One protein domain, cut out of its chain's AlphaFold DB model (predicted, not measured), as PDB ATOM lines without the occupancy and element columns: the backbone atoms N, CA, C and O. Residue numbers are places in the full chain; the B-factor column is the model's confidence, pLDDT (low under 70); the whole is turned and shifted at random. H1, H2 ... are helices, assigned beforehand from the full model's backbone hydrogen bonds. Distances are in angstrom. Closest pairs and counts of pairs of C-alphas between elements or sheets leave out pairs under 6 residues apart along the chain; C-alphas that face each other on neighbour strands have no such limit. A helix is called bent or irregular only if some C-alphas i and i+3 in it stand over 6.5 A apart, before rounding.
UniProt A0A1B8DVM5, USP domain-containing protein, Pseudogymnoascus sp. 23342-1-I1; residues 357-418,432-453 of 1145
ATOM      1  N   GLN A 357     167.013 208.572 146.880       81.44
ATOM      2  CA  GLN A 357     166.361 209.512 147.800       81.44
ATOM      3  C   GLN A 357     166.303 208.982 149.252       81.44
ATOM      4  O   GLN A 357     166.829 209.659 150.138       81.44
ATOM      5  N   PRO A 358     165.778 207.767 149.529       84.88
ATOM      6  CA  PRO A 358     165.863 207.159 150.857       84.88
ATOM      7  C   PRO A 358     167.277 207.077 151.443       84.88
ATOM      8  O   PRO A 358     167.473 207.350 152.623       84.88
ATOM      9  N   ALA A 359     168.283 206.730 150.633       85.94
ATOM     10  CA  ALA A 359     169.657 206.620 151.119       85.94
ATOM     11  C   ALA A 359     170.260 207.993 151.454       85.94
ATOM     12  O   ALA A 359     170.948 208.122 152.458       85.94
ATOM     13  N   ALA A 360     169.979 209.022 150.654       88.25
ATOM     14  CA  ALA A 360     170.459 210.376 150.910       88.25
ATOM     15  C   ALA A 360     169.832 210.982 152.175       88.25
ATOM     16  O   ALA A 360     170.536 211.587 152.980       88.25
ATOM     17  N   HIS A 361     168.529 210.771 152.388       90.44
ATOM     18  CA  HIS A 361     167.879 211.184 153.630       90.44
ATOM     19  C   HIS A 361     168.381 210.393 154.842       90.44
ATOM     20  O   HIS A 361     168.550 210.976 155.905       90.44
ATOM     21  N   PHE A 362     168.696 209.106 154.691       91.06
ATOM     22  CA  PHE A 362     169.329 208.323 155.753       91.06
ATOM     23  C   PHE A 362     170.706 208.876 156.161       91.06
ATOM     24  O   PHE A 362     170.984 209.011 157.349       91.06
ATOM     25  N   GLU A 363     171.545 209.251 155.192       89.56
ATOM     26  CA  GLU A 363     172.839 209.907 155.444       89.56
ATOM     27  C   GLU A 363     172.659 211.253 156.167       89.56
ATOM     28  O   GLU A 363     173.269 211.486 157.208       89.56
ATOM     29  N   LEU A 364     171.763 212.118 155.675       92.00
ATOM     30  CA  LEU A 364     171.459 213.397 156.331       92.00
ATOM     31  C   LEU A 364     170.904 213.205 157.745       92.00
ATOM     32  O   LEU A 364     171.254 213.971 158.642       92.00
ATOM     33  N   ALA A 365     170.080 212.180 157.971       92.69
ATOM     34  CA  ALA A 365     169.592 211.839 159.300       92.69
ATOM     35  C   ALA A 365     170.747 211.460 160.236       92.69
ATOM     36  O   ALA A 365     170.816 211.990 161.344       92.69
ATOM     37  N   LYS A 366     171.683 210.608 159.787       91.06
ATOM     38  CA  LYS A 366     172.880 210.248 160.567       91.06
ATOM     39  C   LYS A 366     173.699 211.473 160.932       91.06
ATOM     40  O   LYS A 366     174.066 211.626 162.091       91.06
ATOM     41  N   ILE A 367     173.921 212.360 159.965       91.25
ATOM     42  CA  ILE A 367     174.647 213.611 160.168       91.25
ATOM     43  C   ILE A 367     173.938 214.469 161.224       91.25
ATOM     44  O   ILE A 367     174.555 214.880 162.204       91.25
ATOM     45  N   CYS A 368     172.632 214.701 161.081       92.62
ATOM     46  CA  CYS A 368     171.883 215.514 162.040       92.62
ATOM     47  C   CYS A 368     171.954 214.926 163.457       92.62
ATOM     48  O   CYS A 368     172.268 215.642 164.405       92.62
ATOM     49  N   VAL A 369     171.714 213.620 163.606       90.12
ATOM     50  CA  VAL A 369     171.726 212.950 164.913       90.12
ATOM     51  C   VAL A 369     173.132 212.921 165.520       90.12
ATOM     52  O   VAL A 369     173.285 213.175 166.713       90.12
ATOM     53  N   GLN A 370     174.172 212.686 164.717       88.88
ATOM     54  CA  GLN A 370     175.555 212.747 165.184       88.88
ATOM     55  C   GLN A 370     175.915 214.158 165.660       88.88
ATOM     56  O   GLN A 370     176.459 214.299 166.753       88.88
ATOM     57  N   TYR A 371     175.564 215.200 164.901       88.50
ATOM     58  CA  TYR A 371     175.815 216.580 165.313       88.50
ATOM     59  C   TYR A 371     175.136 216.889 166.653       88.50
ATOM     60  O   TYR A 371     175.776 217.404 167.562       88.50
ATOM     61  N   LEU A 372     173.873 216.479 166.815       87.50
ATOM     62  CA  LEU A 372     173.108 216.617 168.061       87.50
ATOM     63  C   LEU A 372     173.679 215.799 169.236       87.50
ATOM     64  O   LEU A 372     173.382 216.084 170.396       87.50
ATOM     65  N   SER A 373     174.506 214.787 168.964       85.38
ATOM     66  CA  SER A 373     175.110 213.942 169.996       85.38
ATOM     67  C   SER A 373     176.324 214.576 170.690       85.38
ATOM     68  O   SER A 373     176.702 214.100 171.764       85.38
ATOM     69  N   PHE A 374     176.890 215.662 170.150       84.56
ATOM     70  CA  PHE A 374     178.089 216.314 170.691       84.56
ATOM     71  C   PHE A 374     177.901 216.816 172.130       84.56
ATOM     72  O   PHE A 374     176.900 217.454 172.463       84.56
ATOM     73  N   GLU A 375     178.890 216.573 172.997       74.38
ATOM     74  CA  GLU A 375     178.823 216.964 174.415       74.38
ATOM     75  C   GLU A 375     178.743 218.482 174.618       74.38
ATOM     76  O   GLU A 375     178.088 218.953 175.546       74.38
ATOM     77  N   GLU A 376     179.371 219.262 173.732       71.38
ATOM     78  CA  GLU A 376     179.333 220.730 173.758       71.38
ATOM     79  C   GLU A 376     177.890 221.256 173.681       71.38
ATOM     80  O   GLU A 376     177.569 222.291 174.273       71.38
ATOM     81  N   LEU A 377     176.992 220.525 173.008       67.31
ATOM     82  CA  LEU A 377     175.585 220.900 172.893       67.31
ATOM     83  C   LEU A 377     174.812 220.732 174.203       67.31
ATOM     84  O   LEU A 377     173.860 221.473 174.425       67.31
ATOM     85  N   ALA A 378     175.273 219.849 175.091       58.41
ATOM     86  CA  ALA A 378     174.654 219.563 176.383       58.41
ATOM     87  C   ALA A 378     175.064 220.534 177.512       58.41
ATOM     88  O   ALA A 378     174.435 220.515 178.566       58.41
ATOM     89  N   ARG A 379     176.113 221.361 177.325       56.06
ATOM     90  CA  ARG A 379     176.715 222.236 178.365       56.06
ATOM     91  C   ARG A 379     176.358 223.736 178.246       56.06
ATOM     92  O   ARG A 379     177.031 224.567 178.849       56.06
ATOM     93  N   GLY A 380     175.374 224.110 177.424       52.41
ATOM     94  CA  GLY A 380     175.013 225.519 177.166       52.41
ATOM     95  C   GLY A 380     174.146 226.170 178.264       52.41
ATOM     96  O   GLY A 380     173.523 225.446 179.037       52.41
ATOM     97  N   PRO A 381     174.076 227.518 178.335       48.91
ATOM     98  CA  PRO A 381     173.377 228.262 179.388       48.91
ATOM     99  C   PRO A 381     171.858 228.159 179.196       48.91
ATOM    100  O   PRO A 381     171.239 229.030 178.594       48.91
ATOM    101  N   LEU A 382     171.262 227.059 179.650       50.66
ATOM    102  CA  LEU A 382     169.824 226.802 179.513       50.66
ATOM    103  C   LEU A 382     169.074 226.850 180.848       50.66
ATOM    104  O   LEU A 382     167.852 226.932 180.848       50.66
ATOM    105  N   GLU A 383     169.785 226.888 181.979       44.69
ATOM    106  CA  GLU A 383     169.166 227.012 183.308       44.69
ATOM    107  C   GLU A 383     168.714 228.449 183.634       44.69
ATOM    108  O   GLU A 383     167.806 228.638 184.438       44.69
ATOM    109  N   THR A 384     169.297 229.481 183.010       39.56
ATOM    110  CA  THR A 384     168.991 230.896 183.320       39.56
ATOM    111  C   THR A 384     168.031 231.576 182.342       39.56
ATOM    112  O   THR A 384     167.463 232.610 182.684       39.56
ATOM    113  N   ALA A 385     167.778 230.993 181.165       45.19
ATOM    114  CA  ALA A 385     166.799 231.489 180.182       45.19
ATOM    115  C   ALA A 385     165.366 230.981 180.457       45.19
ATOM    116  O   ALA A 385     164.508 230.987 179.581       45.19
ATOM    117  N   PHE A 386     165.115 230.520 181.684       44.50
ATOM    118  CA  PHE A 386     163.910 229.793 182.087       44.50
ATOM    119  C   PHE A 386     162.637 230.666 182.122       44.50
ATOM    120  O   PHE A 386     161.535 230.136 182.180       44.50
ATOM    121  N   TRP A 387     162.771 232.002 182.078       41.66
ATOM    122  CA  TRP A 387     161.649 232.934 182.310       41.66
ATOM    123  C   TRP A 387     161.539 234.101 181.324       41.66
ATOM    124  O   TRP A 387     160.580 234.867 181.389       41.66
ATOM    125  N   LEU A 388     162.492 234.253 180.407       42.00
ATOM    126  CA  LEU A 388     162.507 235.327 179.417       42.00
ATOM    127  C   LEU A 388     162.956 234.718 178.091       42.00
ATOM    128  O   LEU A 388     164.114 234.324 177.958       42.00
ATOM    129  N   PHE A 389     162.043 234.636 177.122       50.00
ATOM    130  CA  PHE A 389     162.370 234.413 175.713       50.00
ATOM    131  C   PHE A 389     163.192 235.608 175.205       50.00
ATOM    132  O   PHE A 389     162.689 236.479 174.499       50.00
ATOM    133  N   ASP A 390     164.457 235.687 175.609       53.66
ATOM    134  CA  ASP A 390     165.398 236.647 175.062       53.66
ATOM    135  C   ASP A 390     165.880 236.098 173.717       53.66
ATOM    136  O   ASP A 390     166.833 235.315 173.622       53.66
ATOM    137  N   GLU A 391     165.149 236.465 172.659       58.03
ATOM    138  CA  GLU A 391     165.438 236.101 171.270       58.03
ATOM    139  C   GLU A 391     166.903 236.397 170.904       58.03
ATOM    140  O   GLU A 391     167.510 235.664 170.122       58.03
ATOM    141  N   VAL A 392     167.519 237.392 171.549       59.84
ATOM    142  CA  VAL A 392     168.921 237.771 171.355       59.84
ATOM    143  C   VAL A 392     169.884 236.694 171.863       59.84
ATOM    144  O   VAL A 392     170.861 236.380 171.178       59.84
ATOM    145  N   ILE A 393     169.616 236.086 173.025       63.97
ATOM    146  CA  ILE A 393     170.461 235.023 173.595       63.97
ATOM    147  C   ILE A 393     170.361 233.762 172.737       63.97
ATOM    148  O   ILE A 393     171.386 233.171 172.383       63.97
ATOM    149  N   PHE A 394     169.145 233.378 172.340       65.56
ATOM    150  CA  PHE A 394     168.931 232.195 171.506       65.56
ATOM    151  C   PHE A 394     169.564 232.359 170.114       65.56
ATOM    152  O   PHE A 394     170.299 231.479 169.660       65.56
ATOM    153  N   GLN A 395     169.408 233.527 169.482       66.12
ATOM    154  CA  GLN A 395     170.105 233.874 168.236       66.12
ATOM    155  C   GLN A 395     171.634 233.895 168.406       66.12
ATOM    156  O   GLN A 395     172.370 233.501 167.499       66.12
ATOM    157  N   GLY A 396     172.137 234.306 169.573       67.31
ATOM    158  CA  GLY A 396     173.553 234.208 169.928       67.31
ATOM    159  C   GLY A 396     174.065 232.763 169.945       67.31
ATOM    160  O   GLY A 396     175.125 232.481 169.384       67.31
ATOM    161  N   ILE A 397     173.291 231.836 170.519       68.94
ATOM    162  CA  ILE A 397     173.610 230.398 170.546       68.94
ATOM    163  C   ILE A 397     173.596 229.811 169.127       68.94
ATOM    164  O   ILE A 397     174.523 229.085 168.762       68.94
ATOM    165  N   LEU A 398     172.599 230.157 168.305       69.94
ATOM    166  CA  LEU A 398     172.512 229.698 166.913       69.94
ATOM    167  C   LEU A 398     173.669 230.223 166.050       69.94
ATOM    168  O   LEU A 398     174.242 229.470 165.266       69.94
ATOM    169  N   LYS A 399     174.102 231.476 166.247       71.31
ATOM    170  CA  LYS A 399     175.285 232.030 165.560       71.31
ATOM    171  C   LYS A 399     176.578 231.302 165.920       71.31
ATOM    172  O   LYS A 399     177.439 231.130 165.062       71.31
ATOM    173  N   GLN A 400     176.721 230.866 167.171       71.88
ATOM    174  CA  GLN A 400     177.870 230.063 167.599       71.88
ATOM    175  C   GLN A 400     177.799 228.615 167.087       71.88
ATOM    176  O   GLN A 400     178.816 227.922 167.083       71.88
ATOM    177  N   ARG A 401     176.617 228.144 166.664       79.56
ATOM    178  CA  ARG A 401     176.350 226.747 166.289       79.56
ATOM    179  C   ARG A 401     175.515 226.670 164.992       79.56
ATOM    180  O   ARG A 401     174.331 226.339 165.045       79.56
ATOM    181  N   PRO A 402     176.124 226.924 163.815       79.81
ATOM    182  CA  PRO A 402     175.396 227.233 162.578       79.81
ATOM    183  C   PRO A 402     174.483 226.123 162.039       79.81
ATOM    184  O   PRO A 402     173.493 226.426 161.392       79.81
ATOM    185  N   PHE A 403     174.796 224.846 162.294       88.06
ATOM    186  CA  PHE A 403     174.006 223.698 161.809       88.06
ATOM    187  C   PHE A 403     172.978 223.182 162.827       88.06
ATOM    188  O   PHE A 403     172.189 222.283 162.534       88.06
ATOM    189  N   LEU A 404     172.962 223.754 164.032       85.25
ATOM    190  CA  LEU A 404     172.175 223.244 165.149       85.25
ATOM    191  C   LEU A 404     170.672 223.325 164.910       85.25
ATOM    192  O   LEU A 404     169.963 222.359 165.173       85.25
ATOM    193  N   GLU A 405     170.199 224.457 164.387       83.81
ATOM    194  CA  GLU A 405     168.783 224.662 164.083       83.81
ATOM    195  C   GLU A 405     168.300 223.651 163.038       83.81
ATOM    196  O   GLU A 405     167.294 222.974 163.243       83.81
ATOM    197  N   TYR A 406     169.054 223.491 161.943       89.75
ATOM    198  CA  TYR A 406     168.712 222.526 160.904       89.75
ATOM    199  C   TYR A 406     168.666 221.101 161.471       89.75
ATOM    200  O   TYR A 406     167.675 220.389 161.296       89.75
ATOM    201  N   ALA A 407     169.721 220.690 162.180       91.44
ATOM    202  CA  ALA A 407     169.811 219.350 162.739       91.44
ATOM    203  C   ALA A 407     168.657 219.067 163.711       91.44
ATOM    204  O   ALA A 407     167.993 218.042 163.574       91.44
ATOM    205  N   ALA A 408     168.372 219.984 164.639       87.38
ATOM    206  CA  ALA A 408     167.329 219.824 165.650       87.38
ATOM    207  C   ALA A 408     165.909 219.783 165.058       87.38
ATOM    208  O   ALA A 408     165.076 219.034 165.560       87.38
ATOM    209  N   VAL A 409     165.639 220.523 163.977       85.81
ATOM    210  CA  VAL A 409     164.295 220.621 163.376       85.81
ATOM    211  C   VAL A 409     164.021 219.537 162.327       85.81
ATOM    212  O   VAL A 409     162.863 219.156 162.139       85.81
ATOM    213  N   TYR A 410     165.048 219.030 161.629       90.00
ATOM    214  CA  TYR A 410     164.863 218.170 160.449       90.00
ATOM    215  C   TYR A 410     165.358 216.720 160.595       90.00
ATOM    216  O   TYR A 410     165.053 215.906 159.718       90.00
ATOM    217  N   TRP A 411     166.058 216.346 161.678       91.88
ATOM    218  CA  TRP A 411     166.597 214.984 161.852       91.88
ATOM    219  C   TRP A 411     165.534 213.879 161.699       91.88
ATOM    220  O   TRP A 411     165.710 212.966 160.894       91.88
ATOM    221  N   TYR A 412     164.394 213.984 162.390       88.88
ATOM    222  CA  TYR A 412     163.314 212.985 162.343       88.88
ATOM    223  C   TYR A 412     162.587 212.963 160.988       88.88
ATOM    224  O   TYR A 412     162.193 211.902 160.508       88.88
ATOM    225  N   ARG A 413     162.469 214.110 160.304       89.50
ATOM    226  CA  ARG A 413     161.883 214.172 158.954       89.50
ATOM    227  C   ARG A 413     162.748 213.434 157.937       89.50
ATOM    228  O   ARG A 413     162.224 212.767 157.046       89.50
ATOM    229  N   HIS A 414     164.071 213.522 158.076       91.31
ATOM    230  CA  HIS A 414     164.996 212.746 157.257       91.31
ATOM    231  C   HIS A 414     164.880 211.243 157.546       91.31
ATOM    232  O   HIS A 414     164.866 210.448 156.606       91.31
ATOM    233  N   ILE A 415     164.680 210.850 158.809       91.00
ATOM    234  CA  ILE A 415     164.384 209.456 159.176       91.00
ATOM    235  C   ILE A 415     163.091 208.981 158.494       91.00
ATOM    236  O   ILE A 415     163.093 207.941 157.837       91.00
ATOM    237  N   HIS A 416     162.009 209.763 158.520       87.75
ATOM    238  CA  HIS A 416     160.771 209.408 157.815       87.75
ATOM    239  C   HIS A 416     160.979 209.140 156.318       87.75
ATOM    240  O   HIS A 416     160.463 208.157 155.785       87.75
ATOM    241  N   GLN A 417     161.788 209.956 155.644       87.50
ATOM    242  CA  GLN A 417     162.072 209.775 154.218       87.50
ATOM    243  C   GLN A 417     163.053 208.627 153.916       87.50
ATOM    244  O   GLN A 417     163.117 208.170 152.772       87.50
ATOM    245  N   ALA A 418     163.779 208.119 154.918       87.44
ATOM    246  CA  ALA A 418     164.700 206.989 154.777       87.44
ATOM    247  C   ALA A 418     164.004 205.624 154.592       87.44
ATOM    248  O   ALA A 418     164.670 204.653 154.222       87.44
ATOM    249  N   ILE A 432     171.135 210.515 171.505       86.56
ATOM    250  CA  ILE A 432     170.651 211.896 171.694       86.56
ATOM    251  C   ILE A 432     169.538 211.977 172.745       86.56
ATOM    252  O   ILE A 432     169.411 213.000 173.414       86.56
ATOM    253  N   LEU A 433     168.767 210.900 172.927       85.75
ATOM    254  CA  LEU A 433     167.651 210.836 173.873       85.75
ATOM    255  C   LEU A 433     168.050 210.387 175.286       85.75
ATOM    256  O   LEU A 433     167.199 210.400 176.175       85.75
ATOM    257  N   SER A 434     169.293 209.961 175.509       81.44
ATOM    258  CA  SER A 434     169.750 209.437 176.803       81.44
ATOM    259  C   SER A 434     170.021 210.524 177.849       81.44
ATOM    260  O   SER A 434     169.899 210.258 179.043       81.44
ATOM    261  N   ALA A 435     170.370 211.744 177.423       80.81
ATOM    262  CA  ALA A 435     170.675 212.862 178.312       80.81
ATOM    263  C   ALA A 435     169.499 213.843 178.406       80.81
ATOM    264  O   ALA A 435     169.017 214.341 177.389       80.81
ATOM    265  N   GLU A 436     169.083 214.169 179.631       77.69
ATOM    266  CA  GLU A 436     167.976 215.094 179.909       77.69
ATOM    267  C   GLU A 436     168.183 216.470 179.269       77.69
ATOM    268  O   GLU A 436     167.345 216.905 178.483       77.69
ATOM    269  N   SER A 437     169.365 217.066 179.452       76.31
ATOM    270  CA  SER A 437     169.703 218.373 178.873       76.31
ATOM    271  C   SER A 437     169.611 218.419 177.343       76.31
ATOM    272  O   SER A 437     169.308 219.464 176.772       76.31
ATOM    273  N   LYS A 438     169.832 217.289 176.653       80.06
ATOM    274  CA  LYS A 438     169.660 217.196 175.194       80.06
ATOM    275  C   LYS A 438     168.185 217.131 174.800       80.06
ATOM    276  O   LYS A 438     167.807 217.744 173.802       80.06
ATOM    277  N   ARG A 439     167.354 216.414 175.565       83.19
ATOM    278  CA  ARG A 439     165.901 216.334 175.325       83.19
ATOM    279  C   ARG A 439     165.245 217.701 175.503       83.19
ATOM    280  O   ARG A 439     164.515 218.129 174.610       83.19
ATOM    281  N   ASP A 440     165.587 218.405 176.580       76.81
ATOM    282  CA  ASP A 440     165.084 219.755 176.852       76.81
ATOM    283  C   ASP A 440     165.525 220.741 175.770       76.81
ATOM    284  O   ASP A 440     164.728 221.537 175.277       76.81
ATOM    285  N   PHE A 441     166.777 220.637 175.319       76.50
ATOM    286  CA  PHE A 441     167.277 221.463 174.228       76.50
ATOM    287  C   PHE A 441     166.527 221.218 172.908       76.50
ATOM    288  O   PHE A 441     166.079 222.169 172.263       76.50
ATOM    289  N   LEU A 442     166.349 219.953 172.501       79.19
ATOM    290  CA  LEU A 442     165.564 219.615 171.306       79.19
ATOM    291  C   LEU A 442     164.154 220.196 171.403       79.19
ATOM    292  O   LEU A 442     163.616 220.721 170.430       79.19
ATOM    293  N   PHE A 443     163.557 220.125 172.589       75.38
ATOM    294  CA  PHE A 443     162.252 220.694 172.847       75.38
ATOM    295  C   PHE A 443     162.223 222.219 172.664       75.38
ATOM    296  O   PHE A 443     161.379 222.705 171.911       75.38
ATOM    297  N   GLN A 444     163.173 222.951 173.245       73.88
ATOM    298  CA  GLN A 444     163.272 224.410 173.125       73.88
ATOM    299  C   GLN A 444     163.468 224.883 171.680       73.88
ATOM    300  O   GLN A 444     162.824 225.841 171.255       73.88
ATOM    301  N   VAL A 445     164.308 224.205 170.888       74.38
ATOM    302  CA  VAL A 445     164.490 224.567 169.470       74.38
ATOM    303  C   VAL A 445     163.194 224.370 168.687       74.38
ATOM    304  O   VAL A 445     162.819 225.222 167.883       74.38
ATOM    305  N   HIS A 446     162.484 223.269 168.943       73.44
ATOM    306  CA  HIS A 446     161.174 223.035 168.348       73.44
ATOM    307  C   HIS A 446     160.166 224.124 168.752       73.44
ATOM    308  O   HIS A 446     159.493 224.668 167.882       73.44
ATOM    309  N   GLN A 447     160.092 224.496 170.030       71.25
ATOM    310  CA  GLN A 447     159.224 225.587 170.479       71.25
ATOM    311  C   GLN A 447     159.542 226.911 169.790       71.25
ATOM    312  O   GLN A 447     158.635 227.550 169.264       71.25
ATOM    313  N   TYR A 448     160.822 227.295 169.737       70.00
ATOM    314  CA  TYR A 448     161.258 228.517 169.066       70.00
ATOM    315  C   TYR A 448     160.862 228.510 167.584       70.00
ATOM    316  O   TYR A 448     160.252 229.460 167.093       70.00
ATOM    317  N   HIS A 449     161.140 227.410 166.878       68.31
ATOM    318  CA  HIS A 449     160.874 227.299 165.446       68.31
ATOM    319  C   HIS A 449     159.369 227.259 165.117       68.31
ATOM    320  O   HIS A 449     158.946 227.807 164.099       68.31
ATOM    321  N   TYR A 450     158.546 226.616 165.952       65.75
ATOM    322  CA  TYR A 450     157.098 226.482 165.724       65.75
ATOM    323  C   TYR A 450     156.248 227.514 166.486       65.75
ATOM    324  O   TYR A 450     155.031 227.528 166.312       65.75
ATOM    325  N   ARG A 451     156.874 228.403 167.274       61.38
ATOM    326  CA  ARG A 451     156.216 229.372 168.172       61.38
ATOM    327  C   ARG A 451     155.199 228.713 169.112       61.38
ATOM    328  O   ARG A 451     154.135 229.274 169.381       61.38
ATOM    329  N   ASP A 452     155.525 227.517 169.595       61.09
ATOM    330  CA  ASP A 452     154.726 226.814 170.602       61.09
ATOM    331  C   ASP A 452     155.131 227.319 171.995       61.09
ATOM    332  O   ASP A 452     156.305 227.266 172.359       61.09
ATOM    333  N   HIS A 453     154.172 227.864 172.745       56.09
ATOM    334  CA  HIS A 453     154.421 228.574 174.008       56.09
ATOM    335  C   HIS A 453     154.304 227.663 175.244       56.09
ATOM    336  O   HIS A 453     154.473 228.126 176.371       56.09
TER     337      HIS A 453
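AT A GLANCE: This is residues 357 to 418 and 432 to 453 of the 1145 residues of the protein "USP domain-containing protein" of Pseudogymnoascus sp. 23342-1-I1 (UniProt A0A1B8DVM5). Two helices, H1 and H4, lie side by side and run opposite ways at one end of an elongated domain, and H5 crosses the beginning of H4. Short H2 packs on the first part of H5, while H3 and the long link before it make the other end. The printed part has 84 residues, with five named helices, H1 to H5 in order, and no named strand: all helix. It is compact, with a radius of gyration of the C-alphas of 13.3 A, and spans 41 by 25 by 22 A.

HOW THE PARTS SIT: H1, residues 357 to 373, touches H4, residues 404 to 417, closest at the C-alphas of Cys 368 and Ala 407, 4.4 A; the tilt of 38 degrees is only just steep. H2, residues 375 to 378, touches H5, residues 436 to 450, closest at the C-alphas of Ala 378 and Lys 438, 5.7 A. H3, residues 391 to 400, is apart from H1 but near H5. H3 and H4 are close but not clearly touching, their closest C-alphas, Leu 398 and Leu 404, being 6.7 A apart. With residues 405 to 409 alone, H4 touches H5 about perpendicular, at 88 degrees; the closest C-alphas, Ala 408 and Leu 442, are 5.9 A apart. Each O i to N i+4 pair is within hydrogen-bond range in H1, H3 and H5, and 8 of 10 in H4; H2 is too short for such a pair.

IN THESE COORDINATES: H1 begins at C-alpha 357 (166.361, 209.512, 147.800) and is 24.3 A long; H2 is 5.3 A and H3 14.3 A. H4, 20.1 A, is irregular: C-alphas 409 and 412 are 7.8 A apart. H5, 21.2 A, ends at C-alpha 450 (157.098, 226.482, 165.724).

THE WHOLE: The C-alphas farthest apart, Gln 357 and Trp 387, are 42.0 A apart. Residues 419 to 431 are not printed; C-alphas 418 and 432 are 18.6 A apart across this cut. The link H2 to H3 is long. Mean pLDDT of the printed part is 75.1; residues 377 to 398 and 449 to 453 are under 70.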